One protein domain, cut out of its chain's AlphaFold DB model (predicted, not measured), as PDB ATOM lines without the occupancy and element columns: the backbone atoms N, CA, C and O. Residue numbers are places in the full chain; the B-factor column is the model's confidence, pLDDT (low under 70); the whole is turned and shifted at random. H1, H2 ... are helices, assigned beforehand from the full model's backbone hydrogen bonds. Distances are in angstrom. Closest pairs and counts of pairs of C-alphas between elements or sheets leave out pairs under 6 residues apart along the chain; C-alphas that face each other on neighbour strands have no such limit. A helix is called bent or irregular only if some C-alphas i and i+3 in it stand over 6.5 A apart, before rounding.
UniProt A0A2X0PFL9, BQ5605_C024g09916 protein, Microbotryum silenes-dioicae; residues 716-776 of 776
ATOM      1  N   SER A 716     241.146 179.740 252.329       91.62
ATOM      2  CA  SER A 716     242.216 180.231 253.198       91.62
ATOM      3  C   SER A 716     241.607 180.823 254.474       91.62
ATOM      4  O   SER A 716     240.879 181.816 254.401       91.62
ATOM      5  N   GLU A 717     241.929 180.250 255.628       94.19
ATOM      6  CA  GLU A 717     241.466 180.726 256.932       94.19
ATOM      7  C   GLU A 717     242.150 182.064 257.253       94.19
ATOM      8  O   GLU A 717     243.379 182.142 257.361       94.19
ATOM      9  N   LYS A 718     241.366 183.142 257.366       96.69
ATOM     10  CA  LYS A 718     241.868 184.482 257.714       96.69
ATOM     11  C   LYS A 718     242.054 184.601 259.226       96.69
ATOM     12  O   LYS A 718     241.335 183.965 259.992       96.69
ATOM     13  N   CYS A 719     242.996 185.433 259.667       97.62
ATOM     14  CA  CYS A 719     243.096 185.770 261.083       97.62
ATOM     15  C   CYS A 719     241.822 186.519 261.539       97.62
ATOM     16  O   CYS A 719     241.442 187.494 260.889       97.62
ATOM     17  N   PRO A 720     241.151 186.095 262.628       96.69
ATOM     18  CA  PRO A 720     239.943 186.755 263.134       96.69
ATOM     19  C   PRO A 720     240.229 188.074 263.870       96.69
ATOM     20  O   PRO A 720     239.311 188.868 264.081       96.69
ATOM     21  N   ILE A 721     241.482 188.325 264.273       97.12
ATOM     22  CA  ILE A 721     241.854 189.548 264.989       97.12
ATOM     23  C   ILE A 721     241.825 190.736 264.020       97.12
ATOM     24  O   ILE A 721     242.506 190.737 262.990       97.12
ATOM     25  N   ARG A 722     241.038 191.766 264.354       96.00
ATOM     26  CA  ARG A 722     240.892 192.975 263.529       96.00
ATOM     27  C   ARG A 722     242.253 193.646 263.307       96.00
ATOM     28  O   ARG A 722     243.061 193.754 264.220       96.00
ATOM     29  N   GLY A 723     242.504 194.074 262.069       96.00
ATOM     30  CA  GLY A 723     243.796 194.611 261.623       96.00
ATOM     31  C   GLY A 723     244.802 193.555 261.137       96.00
ATOM     32  O   GLY A 723     245.739 193.901 260.420       96.00
ATOM     33  N   CYS A 724     244.611 192.264 261.435       97.56
ATOM     34  CA  CYS A 724     245.541 191.228 260.995       97.56
ATOM     35  C   CYS A 724     245.216 190.696 259.590       97.56
ATOM     36  O   CYS A 724     244.439 189.761 259.413       97.56
ATOM     37  N   ALA A 725     245.880 191.243 258.570       96.56
ATOM     38  CA  ALA A 725     245.681 190.863 257.167       96.56
ATOM     39  C   ALA A 725     246.186 189.449 256.774       96.56
ATOM     40  O   ALA A 725     246.151 189.094 255.596       96.56
ATOM     41  N   LYS A 726     246.686 188.628 257.713       97.38
ATOM     42  CA  LYS A 726     247.278 187.317 257.389       97.38
ATOM     43  C   LYS A 726     246.205 186.248 257.168       97.38
ATOM     44  O   LYS A 726     245.306 186.072 257.989       97.38
ATOM     45  N   ALA A 727     246.349 185.488 256.083       96.56
ATOM     46  CA  ALA A 727     245.514 184.337 255.748       96.56
ATOM     47  C   ALA A 727     246.371 183.075 255.576       96.56
ATOM     48  O   ALA A 727     247.496 183.140 255.080       96.56
ATOM     49  N   PHE A 728     245.836 181.921 255.976       96.25
ATOM     50  CA  PHE A 728     246.561 180.655 256.035       96.25
ATOM     51  C   PHE A 728     245.830 179.573 255.238       96.25
ATOM     52  O   PHE A 728     244.653 179.308 255.457       96.25
ATOM     53  N   ARG A 729     246.549 178.868 254.354       93.31
ATOM     54  CA  ARG A 729     246.022 177.692 253.625       93.31
ATOM     55  C   ARG A 729     245.715 176.481 254.520       93.31
ATOM     56  O   ARG A 729     245.179 175.493 254.035       93.31
ATOM     57  N   GLN A 730     246.101 176.510 255.797       93.06
ATOM     58  CA  GLN A 730     245.895 175.407 256.736       93.06
ATOM     59  C   GLN A 730     245.562 175.937 258.140       93.06
ATOM     60  O   GLN A 730     246.266 176.831 258.623       93.06
ATOM     61  N   PRO A 731     244.603 175.325 258.865       94.50
ATOM     62  CA  PRO A 731     244.244 175.750 260.220       94.50
ATOM     63  C   PRO A 731     245.405 175.605 261.215       94.50
ATOM     64  O   PRO A 731     245.501 176.369 262.165       94.50
ATOM     65  N   ALA A 732     246.349 174.683 260.975       94.69
ATOM     66  CA  ALA A 732     247.550 174.550 261.804       94.69
ATOM     67  C   ALA A 732     248.452 175.800 261.761       94.69
ATOM     68  O   ALA A 732     249.050 176.147 262.781       94.69
ATOM     69  N   GLY A 733     248.522 176.483 260.611       96.44
ATOM     70  CA  GLY A 733     249.247 177.746 260.463       96.44
ATOM     71  C   GLY A 733     248.562 178.887 261.214       96.44
ATOM     72  O   GLY A 733     249.235 179.637 261.916       96.44
ATOM     73  N   LEU A 734     247.227 178.952 261.151       97.44
ATOM     74  CA  LEU A 734     246.440 179.927 261.908       97.44
ATOM     75  C   LEU A 734     246.561 179.704 263.428       97.44
ATOM     76  O   LEU A 734     246.875 180.648 264.147       97.44
ATOM     77  N   SER A 735     246.423 178.469 263.929       97.25
ATOM     78  CA  SER A 735     246.629 178.162 265.357       97.25
ATOM     79  C   SER A 735     248.026 178.550 265.856       97.25
ATOM     80  O   SER A 735     248.157 179.133 266.931       97.25
ATOM     81  N   TYR A 736     249.074 178.255 265.075       97.62
ATOM     82  CA  TYR A 736     250.448 178.648 265.405       97.62
ATOM     83  C   TYR A 736     250.594 180.174 265.458       97.62
ATOM     84  O   TYR A 736     251.162 180.717 266.405       97.62
ATOM     85  N   HIS A 737     250.045 180.863 264.458       97.81
ATOM     86  CA  HIS A 737     250.084 182.312 264.327       97.81
ATOM     87  C   HIS A 737     249.368 183.049 265.466       97.81
ATOM     88  O   HIS A 737     249.894 184.049 265.961       97.81
ATOM     89  N   LEU A 738     248.206 182.553 265.895       97.50
ATOM     90  CA  LEU A 738     247.473 183.088 267.043       97.50
ATOM     91  C   LEU A 738     248.273 182.912 268.342       97.50
ATOM     92  O   LEU A 738     248.428 183.867 269.089       97.50
ATOM     93  N   ALA A 739     248.867 181.736 268.574       97.50
ATOM     94  CA  ALA A 739     249.633 181.482 269.796       97.50
ATOM     95  C   ALA A 739     250.916 182.335 269.912       97.50
ATOM     96  O   ALA A 739     251.227 182.823 270.998       97.50
ATOM     97  N   HIS A 740     251.656 182.528 268.809       97.12
ATOM     98  CA  HIS A 740     253.003 183.130 268.831       97.12
ATOM     99  C   HIS A 740     253.061 184.627 268.508       97.12
ATOM    100  O   HIS A 740     254.100 185.246 268.727       97.12
ATOM    101  N   THR A 741     251.998 185.235 267.974       96.94
ATOM    102  CA  THR A 741     251.996 186.694 267.772       96.94
ATOM    103  C   THR A 741     251.637 187.367 269.100       96.94
ATOM    104  O   THR A 741     250.619 186.992 269.685       96.94
ATOM    105  N   PRO A 742     252.413 188.349 269.601       93.88
ATOM    106  CA  PRO A 742     252.128 188.966 270.896       93.88
ATOM    107  C   PRO A 742     250.730 189.601 270.935       93.88
ATOM    108  O   PRO A 742     250.001 189.361 271.889       93.88
ATOM    109  N   ASN A 743     250.313 190.268 269.856       94.75
ATOM    110  CA  ASN A 743     249.095 191.086 269.797       94.75
ATOM    111  C   ASN A 743     247.828 190.315 269.348       94.75
ATOM    112  O   ASN A 743     246.914 190.925 268.796       94.75
ATOM    113  N   HIS A 744     247.783 188.984 269.488       95.88
ATOM    114  CA  HIS A 744     246.622 188.158 269.108       95.88
ATOM    115  C   HIS A 744     245.990 187.477 270.318       95.88
ATOM    116  O   HIS A 744     246.095 186.264 270.507       95.88
ATOM    117  N   ASP A 745     245.296 188.282 271.114       95.44
ATOM    118  CA  ASP A 745     244.508 187.806 272.240       95.44
ATOM    119  C   ASP A 745     243.259 187.071 271.740       95.44
ATOM    120  O   ASP A 745     242.326 187.654 271.187       95.44
ATOM    121  N   VAL A 746     243.267 185.747 271.900       96.81
ATOM    122  CA  VAL A 746     242.137 184.879 271.559       96.81
ATOM    123  C   VAL A 746     241.260 184.724 272.796       96.81
ATOM    124  O   VAL A 746     241.680 184.116 273.785       96.81
ATOM    125  N   SER A 747     240.037 185.250 272.732       97.00
ATOM    126  CA  SER A 747     239.015 184.981 273.745       97.00
ATOM    127  C   SER A 747     238.449 183.566 273.601       97.00
ATOM    128  O   SER A 747     238.440 183.001 272.501       97.00
ATOM    129  N   GLU A 748     237.917 182.985 274.679       95.94
ATOM    130  CA  GLU A 748     237.260 181.672 274.571       95.94
ATOM    131  C   GLU A 748     235.989 181.727 273.695       95.94
ATOM    132  O   GLU A 748     235.712 180.789 272.950       95.94
ATOM    133  N   SER A 749     235.286 182.864 273.658       95.69
ATOM    134  CA  SER A 749     234.170 183.105 272.730       95.69
ATOM    135  C   SER A 749     234.598 183.094 271.253       95.69
ATOM    136  O   SER A 749     233.909 182.522 270.409       95.69
ATOM    137  N   MET A 750     235.769 183.647 270.923       95.81
ATOM    138  CA  MET A 750     236.343 183.566 269.576       95.81
ATOM    139  C   MET A 750     236.805 182.140 269.254       95.81
ATOM    140  O   MET A 750     236.566 181.634 268.164       95.81
ATOM    141  N   LEU A 751     237.411 181.461 270.225       96.19
ATOM    142  CA  LEU A 751     237.832 180.066 270.121       96.19
ATOM    143  C   LEU A 751     236.647 179.097 269.934       96.19
ATOM    144  O   LEU A 751     236.821 178.022 269.357       96.19
ATOM    145  N   ALA A 752     235.450 179.465 270.400       95.94
ATOM    146  CA  ALA A 752     234.205 178.723 270.201       95.94
ATOM    147  C   ALA A 752     233.624 178.853 268.779       95.94
ATOM    148  O   ALA A 752     232.941 177.936 268.333       95.94
ATOM    149  N   SER A 753     233.922 179.933 268.042       95.75
ATOM    150  CA  SER A 753     233.467 180.100 266.647       95.75
ATOM    151  C   SER A 753     234.347 179.378 265.615       95.75
ATOM    152  O   SER A 753     233.989 179.280 264.441       95.75
ATOM    153  N   PHE A 754     235.496 178.844 266.036       96.12
ATOM    154  CA  PHE A 754     236.395 178.079 265.175       96.12
ATOM    155  C   PHE A 754     235.843 176.682 264.869       96.12
ATOM    156  O   PHE A 754     235.270 176.014 265.727       96.12
ATOM    157  N   SER A 755     236.128 176.174 263.665       94.75
ATOM    158  CA  SER A 755     235.897 174.762 263.343       94.75
ATOM    159  C   SER A 755     236.621 173.857 264.353       94.75
ATOM    160  O   SER A 755     237.755 174.141 264.743       94.75
ATOM    161  N   GLY A 756     236.002 172.751 264.786       95.31
ATOM    162  CA  GLY A 756     236.514 171.940 265.907       95.31
ATOM    163  C   GLY A 756     237.964 171.444 265.748       95.31
ATOM    164  O   GLY A 756     238.687 171.269 266.732       95.31
ATOM    165  N   THR A 757     238.440 171.287 264.508       91.81
ATOM    166  CA  THR A 757     239.834 170.933 264.192       91.81
ATOM    167  C   THR A 757     240.807 172.109 264.332       91.81
ATOM    168  O   THR A 757     241.947 171.893 264.748       91.81
ATOM    169  N   LEU A 758     240.381 173.341 264.026       95.38
ATOM    170  CA  LEU A 758     241.117 174.578 264.309       95.38
ATOM    171  C   LEU A 758     241.100 174.871 265.816       95.38
ATOM    172  O   LEU A 758     242.159 175.081 266.402       95.38
ATOM    173  N   GLN A 759     239.932 174.788 266.460       96.56
ATOM    174  CA  GLN A 759     239.759 174.955 267.906       96.56
ATOM    175  C   GLN A 759     240.705 174.044 268.703       96.56
ATOM    176  O   GLN A 759     241.487 174.528 269.522       96.56
ATOM    177  N   SER A 760     240.699 172.736 268.415       96.50
ATOM    178  CA  SER A 760     241.554 171.753 269.097       96.50
ATOM    179  C   SER A 760     243.050 172.039 268.906       96.50
ATOM    180  O   SER A 760     243.833 171.928 269.849       96.50
ATOM    181  N   LYS A 761     243.462 172.452 267.697       96.25
ATOM    182  CA  LYS A 761     244.859 172.816 267.405       96.25
ATOM    183  C   LYS A 761     245.279 174.115 268.089       96.25
ATOM    184  O   LYS A 761     246.420 174.207 268.536       96.25
ATOM    185  N   THR A 762     244.379 175.086 268.219       97.00
ATOM    186  CA  THR A 762     244.640 176.328 268.955       97.00
ATOM    187  C   THR A 762     244.730 176.057 270.458       97.00
ATOM    188  O   THR A 762     245.712 176.479 271.063       97.00
ATOM    189  N   LYS A 763     243.824 175.252 271.047       97.06
ATOM    190  CA  LYS A 763     243.937 174.783 272.448       97.06
ATOM    191  C   LYS A 763     245.271 174.067 272.711       97.06
ATOM    192  O   LYS A 763     245.945 174.390 273.686       97.06
ATOM    193  N   TRP A 764     245.720 173.187 271.809       97.25
ATOM    194  CA  TRP A 764     247.028 172.526 271.927       97.25
ATOM    195  C   TRP A 764     248.221 173.493 271.841       97.25
ATOM    196  O   TRP A 764     249.146 173.393 272.645       97.25
ATOM    197  N   TRP A 765     248.219 174.434 270.890       97.69
ATOM    198  CA  TRP A 765     249.322 175.391 270.738       97.69
ATOM    199  C   TRP A 765     249.421 176.377 271.907       97.69
ATOM    200  O   TRP A 765     250.531 176.626 272.370       97.69
ATOM    201  N   PHE A 766     248.297 176.888 272.415       96.81
ATOM    202  CA  PHE A 766     248.271 177.774 273.585       96.81
ATOM    203  C   PHE A 766     248.817 177.061 274.831       96.81
ATOM    204  O   PHE A 766     249.789 177.530 275.426       96.81
ATOM    205  N   ALA A 767     248.310 175.858 275.133       96.50
ATOM    206  CA  ALA A 767     248.808 175.033 276.237       96.50
ATOM    207  C   ALA A 767     250.307 174.694 276.107       96.50
ATOM    208  O   ALA A 767     251.034 174.713 277.096       96.50
ATOM    209  N   LYS A 768     250.797 174.435 274.886       96.81
ATOM    210  CA  LYS A 768     252.219 174.157 274.618       96.81
ATOM    211  C   LYS A 768     253.131 175.379 274.797       96.81
ATOM    212  O   LYS A 768     254.297 175.208 275.139       96.81
ATOM    213  N   VAL A 769     252.628 176.585 274.535       96.75
ATOM    214  CA  VAL A 769     253.360 177.856 274.712       96.75
ATOM    215  C   VAL A 769     253.237 178.385 276.151       96.75
ATOM    216  O   VAL A 769     253.994 179.267 276.544       96.75
ATOM    217  N   GLY A 770     252.322 177.837 276.957       96.69
ATOM    218  CA  GLY A 770     252.024 178.336 278.304       96.69
ATOM    219  C   GLY A 770     251.154 179.598 278.310       96.69
ATOM    220  O   GLY A 770     251.076 180.276 279.329       96.69
ATOM    221  N   ARG A 771     250.498 179.923 277.187       96.06
ATOM    222  CA  ARG A 771     249.519 181.015 277.097       96.06
ATOM    223  C   ARG A 771     248.128 180.499 277.461       96.06
ATOM    224  O   ARG A 771     247.667 179.507 276.899       96.06
ATOM    225  N   THR A 772     247.451 181.198 278.363       95.94
ATOM    226  CA  THR A 772     246.011 181.050 278.604       95.94
ATOM    227  C   THR A 772     245.203 181.777 277.524       95.94
ATOM    228  O   THR A 772     245.736 182.590 276.768       95.94
ATOM    229  N   PHE A 773     243.909 181.470 277.437       96.12
ATOM    230  CA  PHE A 773     242.957 182.286 276.680       96.12
ATOM    231  C   PHE A 773     242.526 183.490 277.512       96.12
ATOM    232  O   PHE A 773     242.534 183.424 278.743       96.12
ATOM    233  N   VAL A 774     242.122 184.573 276.848       94.44
ATOM    234  CA  VAL A 774     241.517 185.706 277.551       94.44
ATOM    235  C   VAL A 774     240.076 185.341 277.897       94.44
ATOM    236  O   VAL A 774     239.216 185.224 277.022       94.44
ATOM    237  N   THR A 775     239.820 185.136 279.185       89.88
ATOM    238  CA  THR A 775     238.469 185.123 279.748       89.88
ATOM    239  C   THR A 775     237.957 186.560 279.777       89.88
ATOM    240  O   THR A 775     238.498 187.382 280.517       89.88
ATOM    241  N   GLY A 776     236.954 186.855 278.954       72.19
ATOM    242  CA  GLY A 776     236.260 188.141 278.875       72.19
ATOM    243  C   GLY A 776     234.767 187.932 278.693       72.19
ATOM    244  O   GLY A 776     234.393 186.784 278.355       72.19
TER     245      GLY A 776
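What this domain is: This is residues 716 to 776 of the 776 residues of the protein "BQ5605_C024g09916 protein" of Microbotryum silenes-dioicae (UniProt A0A2X0PFL9). Two helices, H3 and H1, lie side by side and run the same way, with a short third helix, H2, near the beginning of H3. Residues 716 to 730, a long stretch with no named element, make a loop that folds back on itself to one side of H1, its two limbs tied by a short antiparallel pairing of residues 717 to 718 with residues 727 to 728; after H3, residues 770 to 776 fold back toward H2. The printed part has 61 residues with three named helices, H1, H2 and H3 in that order along the chain, and no named strand. The class is all helix, although under half of the residues, 29 of 61, are in named elements. The whole is compact, with a radius of gyration of the C-alphas of 10.3 A, and rounded, spanning 26 by 23 by 20 A.

Where its parts are: The longest helix, H3, holds residues 756 to 769 and measures 19.9 A from first to last C-alpha, from Gly 756 at (236.514, 171.940, 265.907) to Val 769 at (253.360, 177.856, 274.712). H1 holds residues 731 to 740, beginning with the C-alpha of Pro 731 at (244.244, 175.750, 260.220), and is 14.3 A long. H2 is a short helix of five residues, 748 to 752. No helix is bent or irregular.

How they stand to each other: H3 touches both other helices. With H1 it has 20 pairs of C-alphas within 8 A, and the closest C-alphas, those of Ser 735 and Thr 762, are 4.5 A apart. H1 and H3 run the same way at a shallow tilt of 31 degrees, with their centres 8.3 A apart. H2 and H3 only just touch, with 3 pairs of C-alphas within 8 A. H3 touches H2 with residues 759 to 762 alone, and the closest C-alphas of the two are those of Leu 751 and Gln 759, 5.9 A apart. H1 and H2 are apart, though they follow each other in the chain. In H1, H2 and H3 every O i to N i+4 pair is within hydrogen-bond range.

The domain as a whole: The two C-alphas farthest apart are those of Arg 729 and Gly 776, at 29.0 A, and the first and last printed C-alphas, Ser 716 and Gly 776, are 27.5 A apart. The C-alphas of residues 716 to 730 lie 8 to 15 A from the mean of all C-alphas. The link from H2 to H3, with 3 residues between them, is tight, and that from H1 to H2, with 7 residues, is short; no link is long. The printed part has no cut and ends at residue 776, the chain's last residue. The mean pLDDT of the printed part is 95.6, and no printed residue is under 70.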